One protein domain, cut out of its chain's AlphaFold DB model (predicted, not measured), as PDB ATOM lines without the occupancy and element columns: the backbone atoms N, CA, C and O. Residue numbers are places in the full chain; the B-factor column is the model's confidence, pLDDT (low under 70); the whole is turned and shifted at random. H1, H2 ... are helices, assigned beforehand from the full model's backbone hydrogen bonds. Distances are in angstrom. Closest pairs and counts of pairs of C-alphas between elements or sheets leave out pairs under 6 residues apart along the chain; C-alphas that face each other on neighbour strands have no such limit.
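What this domain is: This is residues 64 to 123 of the 133 residues of an uncharacterized protein of Candidatus Poribacteria bacterium (UniProt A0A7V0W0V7). Two helices meet at about a right angle, H3 beginning beside H1 and running out past it, while a short third helix, H2, lies far off towards the opposite end of the long axis. The chain goes out to H2 and comes back by two long links, and at the other end residues 117 to 123 of H3 stick out. The printed part has 60 residues, with three named helices in the order H1, H2, H3 and no named strand; its class is all helix. It is compact, with a radius of gyration of the C-alphas of 11.7 A, yet elongated in outline, spanning 36 by 22 by 14 A.

How they stand to each other: H1, residues 69 to 78, touches H3, residues 109 to 123, with 22 pairs of C-alphas within 8 A. Their closest C-alphas are those of Phe 74 and Gly 112, 4.0 A apart. Their lines are about perpendicular, at 90 degrees, and their centres are 10.4 A apart. H2, residues 90 to 96, is apart from H1 and from H3. In H1, H2 and H3 every O i to N i+4 pair is within hydrogen-bond range.

Where its parts are: H1 begins at C-alpha 69, at (161.213, 340.274, 213.780), and is 14.3 A long from first to last C-alpha. H2 begins at C-alpha 90, at (161.283, 333.892, 228.496), and measures 10.2 A. H3, the longest helix with 15 residues, measures 21.0 A and ends at C-alpha 123, at (170.940, 353.215, 198.772).

The domain as a whole: The two C-alphas farthest apart are those of Glu 90 and Phe 123, 36.7 A. The links H1 to H2, with 11 residues, and H2 to H3, with 12, are long. Residues 117 to 123, which belong to H3, stand free. The printed part has no cut; its mean pLDDT is 92.3, and no printed residue is under 70.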
ATOM      1  N   GLY A  64     163.026 349.527 213.537       70.38
ATOM      2  CA  GLY A  64     164.189 348.809 214.047       70.38
ATOM      3  C   GLY A  64     163.793 348.063 215.311       70.38
ATOM      4  O   GLY A  64     163.013 348.575 216.118       70.38
ATOM      5  N   ASP A  65     164.313 346.855 215.486       80.25
ATOM      6  CA  ASP A  65     164.127 346.068 216.697       80.25
ATOM      7  C   ASP A  65     165.448 345.471 217.163       80.25
ATOM      8  O   ASP A  65     166.389 345.329 216.397       80.25
ATOM      9  N   HIS A  66     165.536 345.159 218.454       87.69
ATOM     10  CA  HIS A  66     166.712 344.497 218.989       87.69
ATOM     11  C   HIS A  66     166.469 342.991 219.014       87.69
ATOM     12  O   HIS A  66     165.653 342.509 219.797       87.69
ATOM     13  N   ALA A  67     167.152 342.265 218.133       90.12
ATOM     14  CA  ALA A  67     166.996 340.838 217.881       90.12
ATOM     15  C   ALA A  67     165.537 340.416 217.609       90.12
ATOM     16  O   ALA A  67     165.149 339.284 217.889       90.12
ATOM     17  N   GLY A  68     164.706 341.330 217.103       91.88
ATOM     18  CA  GLY A  68     163.280 341.093 216.900       91.88
ATOM     19  C   GLY A  68     162.962 340.516 215.523       91.88
ATOM     20  O   GLY A  68     163.797 339.884 214.866       91.88
ATOM     21  N   VAL A  69     161.722 340.721 215.081       93.50
ATOM     22  CA  VAL A  69     161.213 340.274 213.780       93.50
ATOM     23  C   VAL A  69     162.050 340.772 212.596       93.50
ATOM     24  O   VAL A  69     162.233 340.023 211.633       93.50
ATOM     25  N   CYS A  70     162.555 342.006 212.631       90.81
ATOM     26  CA  CYS A  70     163.303 342.626 211.543       90.81
ATOM     27  C   CYS A  70     164.703 342.018 211.412       90.81
ATOM     28  O   CYS A  70     164.994 341.389 210.389       90.81
ATOM     29  N   GLU A  71     165.526 342.112 212.462       91.62
ATOM     30  CA  GLU A  71     166.890 341.563 212.460       91.62
ATOM     31  C   GLU A  71     166.899 340.045 212.215       91.62
ATOM     32  O   GLU A  71     167.689 339.534 211.415       91.62
ATOM     33  N   THR A  72     165.961 339.315 212.831       94.94
ATOM     34  CA  THR A  72     165.850 337.861 212.642       94.94
ATOM     35  C   THR A  72     165.440 337.514 211.212       94.94
ATOM     36  O   THR A  72     165.981 336.576 210.629       94.94
ATOM     37  N   SER A  73     164.529 338.280 210.597       95.12
ATOM     38  CA  SER A  73     164.132 338.046 209.200       95.12
ATOM     39  C   SER A  73     165.294 338.255 208.234       95.12
ATOM     40  O   SER A  73     165.461 337.450 207.316       95.12
ATOM     41  N   PHE A  74     166.119 339.286 208.457       93.88
ATOM     42  CA  PHE A  74     167.337 339.502 207.675       93.88
ATOM     43  C   PHE A  74     168.284 338.315 207.763       93.88
ATOM     44  O   PHE A  74     168.727 337.811 206.731       93.88
ATOM     45  N   MET A  75     168.564 337.836 208.975       95.88
ATOM     46  CA  MET A  75     169.494 336.725 209.144       95.88
ATOM     47  C   MET A  75     168.928 335.417 208.577       95.88
ATOM     48  O   MET A  75     169.653 334.680 207.923       95.88
ATOM     49  N   LEU A  76     167.619 335.164 208.706       97.12
ATOM     50  CA  LEU A  76     166.961 334.014 208.070       97.12
ATOM     51  C   LEU A  76     167.072 334.022 206.536       97.12
ATOM     52  O   LEU A  76     167.064 332.950 205.930       97.12
ATOM     53  N   TYR A  77     167.131 335.205 205.916       97.50
ATOM     54  CA  TYR A  77     167.360 335.359 204.478       97.50
ATOM     55  C   TYR A  77     168.838 335.199 204.097       97.50
ATOM     56  O   TYR A  77     169.143 334.482 203.147       97.50
ATOM     57  N   LEU A  78     169.746 335.850 204.830       96.25
ATOM     58  CA  LEU A  78     171.180 335.872 204.525       96.25
ATOM     59  C   LEU A  78     171.866 334.539 204.826       96.25
ATOM     60  O   LEU A  78     172.593 334.010 203.988       96.25
ATOM     61  N   ASP A  79     171.639 334.010 206.024       97.19
ATOM     62  CA  ASP A  79     172.176 332.731 206.463       97.19
ATOM     63  C   ASP A  79     171.308 332.134 207.575       97.19
ATOM     64  O   ASP A  79     171.487 332.367 208.775       97.19
ATOM     65  N   LYS A  80     170.368 331.283 207.158       95.31
ATOM     66  CA  LYS A  80     169.478 330.566 208.071       95.31
ATOM     67  C   LYS A  80     170.234 329.714 209.100       95.31
ATOM     68  O   LYS A  80     169.680 329.452 210.164       95.31
ATOM     69  N   SER A  81     171.461 329.269 208.817       96.75
ATOM     70  CA  SER A  81     172.219 328.413 209.743       96.75
ATOM     71  C   SER A  81     172.676 329.143 211.011       96.75
ATOM     72  O   SER A  81     172.975 328.496 212.013       96.75
ATOM     73  N   LEU A  82     172.672 330.479 210.992       96.31
ATOM     74  CA  LEU A  82     173.049 331.323 212.125       96.31
ATOM     75  C   LEU A  82     171.872 331.652 213.055       96.31
ATOM     76  O   LEU A  82     172.079 332.247 214.113       96.31
ATOM     77  N   VAL A  83     170.647 331.260 212.687       96.06
ATOM     78  CA  VAL A  83     169.433 331.509 213.473       96.06
ATOM     79  C   VAL A  83     168.870 330.195 213.989       96.06
ATOM     80  O   VAL A  83     168.391 329.358 213.224       96.06
ATOM     81  N   ASP A  84     168.849 330.047 215.309       95.50
ATOM     82  CA  ASP A  84     168.191 328.928 215.974       95.50
ATOM     83  C   ASP A  84     166.975 329.417 216.767       95.50
ATOM     84  O   ASP A  84     167.076 329.841 217.920       95.50
ATOM     85  N   MET A  85     165.810 329.327 216.125       94.19
ATOM     86  CA  MET A  85     164.524 329.733 216.700       94.19
ATOM     87  C   MET A  85     164.122 328.885 217.915       94.19
ATOM     88  O   MET A  85     163.305 329.323 218.717       94.19
ATOM     89  N   THR A  86     164.695 327.687 218.092       95.19
ATOM     90  CA  THR A  86     164.356 326.808 219.226       95.19
ATOM     91  C   THR A  86     164.949 327.287 220.552       95.19
ATOM     92  O   THR A  86     164.563 326.804 221.615       95.19
ATOM     93  N   ARG A  87     165.872 328.255 220.501       93.81
ATOM     94  CA  ARG A  87     166.530 328.850 221.672       93.81
ATOM     95  C   ARG A  87     165.793 330.059 222.241       93.81
ATOM     96  O   ARG A  87     166.254 330.618 223.233       93.81
ATOM     97  N   ILE A  88     164.686 330.469 221.621       93.56
ATOM     98  CA  ILE A  88     163.840 331.557 222.111       93.56
ATOM     99  C   ILE A  88     163.148 331.100 223.399       93.56
ATOM    100  O   ILE A  88     162.432 330.101 223.415       93.56
ATOM    101  N   GLY A  89     163.360 331.840 224.483       92.56
ATOM    102  CA  GLY A  89     162.713 331.596 225.770       92.56
ATOM    103  C   GLY A  89     162.389 332.884 226.522       92.56
ATOM    104  O   GLY A  89     162.734 333.987 226.098       92.56
ATOM    105  N   GLU A  90     161.746 332.752 227.684       92.12
ATOM    106  CA  GLU A  90     161.283 333.892 228.496       92.12
ATOM    107  C   GLU A  90     162.397 334.883 228.867       92.12
ATOM    108  O   GLU A  90     162.158 336.084 228.979       92.12
ATOM    109  N   ILE A  91     163.629 334.393 229.052       92.06
ATOM    110  CA  ILE A  91     164.792 335.241 229.337       92.06
ATOM    111  C   ILE A  91     165.030 336.247 228.202       92.06
ATOM    112  O   ILE A  91     165.212 337.429 228.473       92.06
ATOM    113  N   ASN A  92     164.902 335.816 226.944       91.94
ATOM    114  CA  ASN A  92     165.128 336.663 225.777       91.94
ATOM    115  C   ASN A  92     164.064 337.759 225.658       91.94
ATOM    116  O   ASN A  92     164.392 338.904 225.365       91.94
ATOM    117  N   TYR A  93     162.806 337.432 225.961       91.44
ATOM    118  CA  TYR A  93     161.722 338.415 225.994       91.44
ATOM    119  C   TYR A  93     162.006 339.553 226.982       91.44
ATOM    120  O   TYR A  93     161.741 340.717 226.675       91.44
ATOM    121  N   ARG A  94     162.585 339.236 228.148       89.00
ATOM    122  CA  ARG A  94     162.978 340.246 229.143       89.00
ATOM    123  C   ARG A  94     164.200 341.048 228.705       89.00
ATOM    124  O   ARG A  94     164.175 342.269 228.824       89.00
ATOM    125  N   ASP A  95     165.224 340.376 228.192       89.19
ATOM    126  CA  ASP A  95     166.507 341.000 227.851       89.19
ATOM    127  C   ASP A  95     166.401 341.923 226.629       89.19
ATOM    128  O   ASP A  95     167.023 342.985 226.591       89.19
ATOM    129  N   HIS A  96     165.582 341.549 225.644       86.50
ATOM    130  CA  HIS A  96     165.431 342.289 224.389       86.50
ATOM    131  C   HIS A  96     164.147 343.128 224.318       86.50
ATOM    132  O   HIS A  96     163.928 343.849 223.343       86.50
ATOM    133  N   GLY A  97     163.288 343.058 225.342       86.81
ATOM    134  CA  GLY A  97     162.039 343.820 225.399       86.81
ATOM    135  C   GLY A  97     161.034 343.436 224.310       86.81
ATOM    136  O   GLY A  97     160.256 344.286 223.864       86.81
ATOM    137  N   TRP A  98     161.062 342.178 223.856       90.81
ATOM    138  CA  TRP A  98     160.137 341.683 222.843       90.81
ATOM    139  C   TRP A  98     158.692 341.691 223.352       90.81
ATOM    140  O   TRP A  98     158.389 341.390 224.507       90.81
ATOM    141  N   LYS A  99     157.788 342.027 222.444       86.88
ATOM    142  CA  LYS A  99     156.330 341.979 222.544       86.88
ATOM    143  C   LYS A  99     155.819 341.278 221.290       86.88
ATOM    144  O   LYS A  99     156.563 341.118 220.327       86.88
ATOM    145  N   GLU A 100     154.539 340.922 221.251       81.50
ATOM    146  CA  GLU A 100     153.962 340.282 220.058       81.50
ATOM    147  C   GLU A 100     154.256 341.067 218.767       81.50
ATOM    148  O   GLU A 100     154.600 340.477 217.753       81.50
ATOM    149  N   SER A 101     154.235 342.401 218.809       82.69
ATOM    150  CA  SER A 101     154.476 343.244 217.631       82.69
ATOM    151  C   SER A 101     155.902 343.192 217.061       82.69
ATOM    152  O   SER A 101     156.085 343.564 215.908       82.69
ATOM    153  N   ASN A 102     156.911 342.790 217.841       87.31
ATOM    154  CA  ASN A 102     158.316 342.732 217.407       87.31
ATOM    155  C   ASN A 102     158.999 341.397 217.745       87.31
ATOM    156  O   ASN A 102     160.226 341.308 217.692       87.31
ATOM    157  N   SER A 103     158.223 340.366 218.091       92.44
ATOM    158  CA  SER A 103     158.763 339.052 218.427       92.44
ATOM    159  C   SER A 103     159.455 338.426 217.209       92.44
ATOM    160  O   SER A 103     158.870 338.397 216.118       92.44
ATOM    161  N   PRO A 104     160.666 337.866 217.376       94.25
ATOM    162  CA  PRO A 104     161.359 337.165 216.302       94.25
ATOM    163  C   PRO A 104     160.586 335.943 215.796       94.25
ATOM    164  O   PRO A 104     160.839 335.491 214.686       94.25
ATOM    165  N   GLU A 105     159.606 335.422 216.539       94.88
ATOM    166  CA  GLU A 105     158.777 334.286 216.105       94.88
ATOM    167  C   GLU A 105     157.929 334.593 214.858       94.88
ATOM    168  O   GLU A 105     157.554 333.677 214.127       94.88
ATOM    169  N   PHE A 106     157.684 335.872 214.557       94.12
ATOM    170  CA  PHE A 106     157.031 336.303 213.316       94.12
ATOM    171  C   PHE A 106     158.013 336.491 212.145       94.12
ATOM    172  O   PHE A 106     157.604 336.875 211.043       94.12
ATOM    173  N   ALA A 107     159.308 336.246 212.361       95.19
ATOM    174  CA  ALA A 107     160.334 336.446 211.353       95.19
ATOM    175  C   ALA A 107     160.251 335.405 210.235       95.19
ATOM    176  O   ALA A 107     160.016 334.216 210.455       95.19
ATOM    177  N   THR A 108     160.497 335.847 209.003       96.56
ATOM    178  CA  THR A 108     160.554 334.955 207.841       96.56
ATOM    179  C   THR A 108     161.657 335.388 206.888       96.56
ATOM    180  O   THR A 108     161.885 336.582 206.696       96.56
ATOM    181  N   ALA A 109     162.281 334.425 206.203       97.50
ATOM    182  CA  ALA A 109     163.255 334.724 205.151       97.50
ATOM    183  C   ALA A 109     162.655 335.616 204.047       97.50
ATOM    184  O   ALA A 109     163.314 336.524 203.560       97.50
ATOM    185  N   ARG A 110     161.369 335.432 203.710       97.75
ATOM    186  CA  ARG A 110     160.673 336.278 202.726       97.75
ATOM    187  C   ARG A 110     160.568 337.739 203.173       97.75
ATOM    188  O   ARG A 110     160.671 338.636 202.343       97.75
ATOM    189  N   LYS A 111     160.343 337.999 204.467       94.81
ATOM    190  CA  LYS A 111     160.380 339.371 204.996       94.81
ATOM    191  C   LYS A 111     161.789 339.954 204.844       94.81
ATOM    192  O   LYS A 111     161.913 341.051 204.315       94.81
ATOM    193  N   GLY A 112     162.822 339.195 205.219       95.00
ATOM    194  CA  GLY A 112     164.220 339.622 205.101       95.00
ATOM    195  C   GLY A 112     164.645 339.930 203.666       95.00
ATOM    196  O   GLY A 112     165.297 340.939 203.423       95.00
ATOM    197  N   GLU A 113     164.218 339.110 202.704       97.50
ATOM    198  CA  GLU A 113     164.437 339.350 201.274       97.50
ATOM    199  C   GLU A 113     163.797 340.671 200.822       97.50
ATOM    200  O   GLU A 113     164.459 341.517 200.216       97.50
ATOM    201  N   ASN A 114     162.522 340.884 201.163       95.25
ATOM    202  CA  ASN A 114     161.799 342.106 200.809       95.25
ATOM    203  C   ASN A 114     162.446 343.357 201.421       95.25
ATOM    204  O   ASN A 114     162.572 344.380 200.744       95.25
ATOM    205  N   ASP A 115     162.864 343.280 202.684       92.81
ATOM    206  CA  ASP A 115     163.510 344.393 203.378       92.81
ATOM    207  C   ASP A 115     164.914 344.667 202.815       92.81
ATOM    208  O   ASP A 115     165.293 345.826 202.647       92.81
ATOM    209  N   MET A 116     165.652 343.631 202.402       92.94
ATOM    210  CA  MET A 116     166.944 343.783 201.723       92.94
ATOM    211  C   MET A 116     166.792 344.488 200.372       92.94
ATOM    212  O   MET A 116     167.563 345.392 200.051       92.94
ATOM    213  N   ILE A 117     165.773 344.122 199.589       94.50
ATOM    214  CA  ILE A 117     165.476 344.786 198.312       94.50
ATOM    215  C   ILE A 117     165.193 346.276 198.537       94.50
ATOM    216  O   ILE A 117     165.745 347.114 197.821       94.50
ATOM    217  N   ARG A 118     164.384 346.618 199.548       92.69
ATOM    218  CA  ARG A 118     164.091 348.017 199.906       92.69
ATOM    219  C   ARG A 118     165.357 348.778 200.295       92.69
ATOM    220  O   ARG A 118     165.558 349.892 199.818       92.69
ATOM    221  N   LEU A 119     166.225 348.159 201.093       91.38
ATOM    222  CA  LEU A 119     167.493 348.737 201.540       91.38
ATOM    223  C   LEU A 119     168.450 349.010 200.376       91.38
ATOM    224  O   LEU A 119     169.001 350.107 200.268       91.38
ATOM    225  N   ILE A 120     168.581 348.066 199.443       92.38
ATOM    226  CA  ILE A 120     169.378 348.255 198.222       92.38
ATOM    227  C   ILE A 120     168.801 349.389 197.364       92.38
ATOM    228  O   ILE A 120     169.550 350.252 196.907       92.38
ATOM    229  N   GLN A 121     167.480 349.420 197.164       93.31
ATOM    230  CA  GLN A 121     166.812 350.463 196.376       93.31
ATOM    231  C   GLN A 121     166.977 351.854 196.999       93.31
ATOM    232  O   GLN A 121     167.243 352.822 196.284       93.31
ATOM    233  N   TYR A 122     166.861 351.948 198.324       91.69
ATOM    234  CA  TYR A 122     167.114 353.178 199.064       91.69
ATOM    235  C   TYR A 122     168.540 353.677 198.809       91.69
ATOM    236  O   TYR A 122     168.726 354.820 198.386       91.69
ATOM    237  N   PHE A 123     169.549 352.817 198.982       91.31
ATOM    238  CA  PHE A 123     170.940 353.215 198.772       91.31
ATOM    239  C   PHE A 123     171.256 353.576 197.326       91.31
ATOM    240  O   PHE A 123     171.904 354.598 197.105       91.31
TER     241      PHE A 123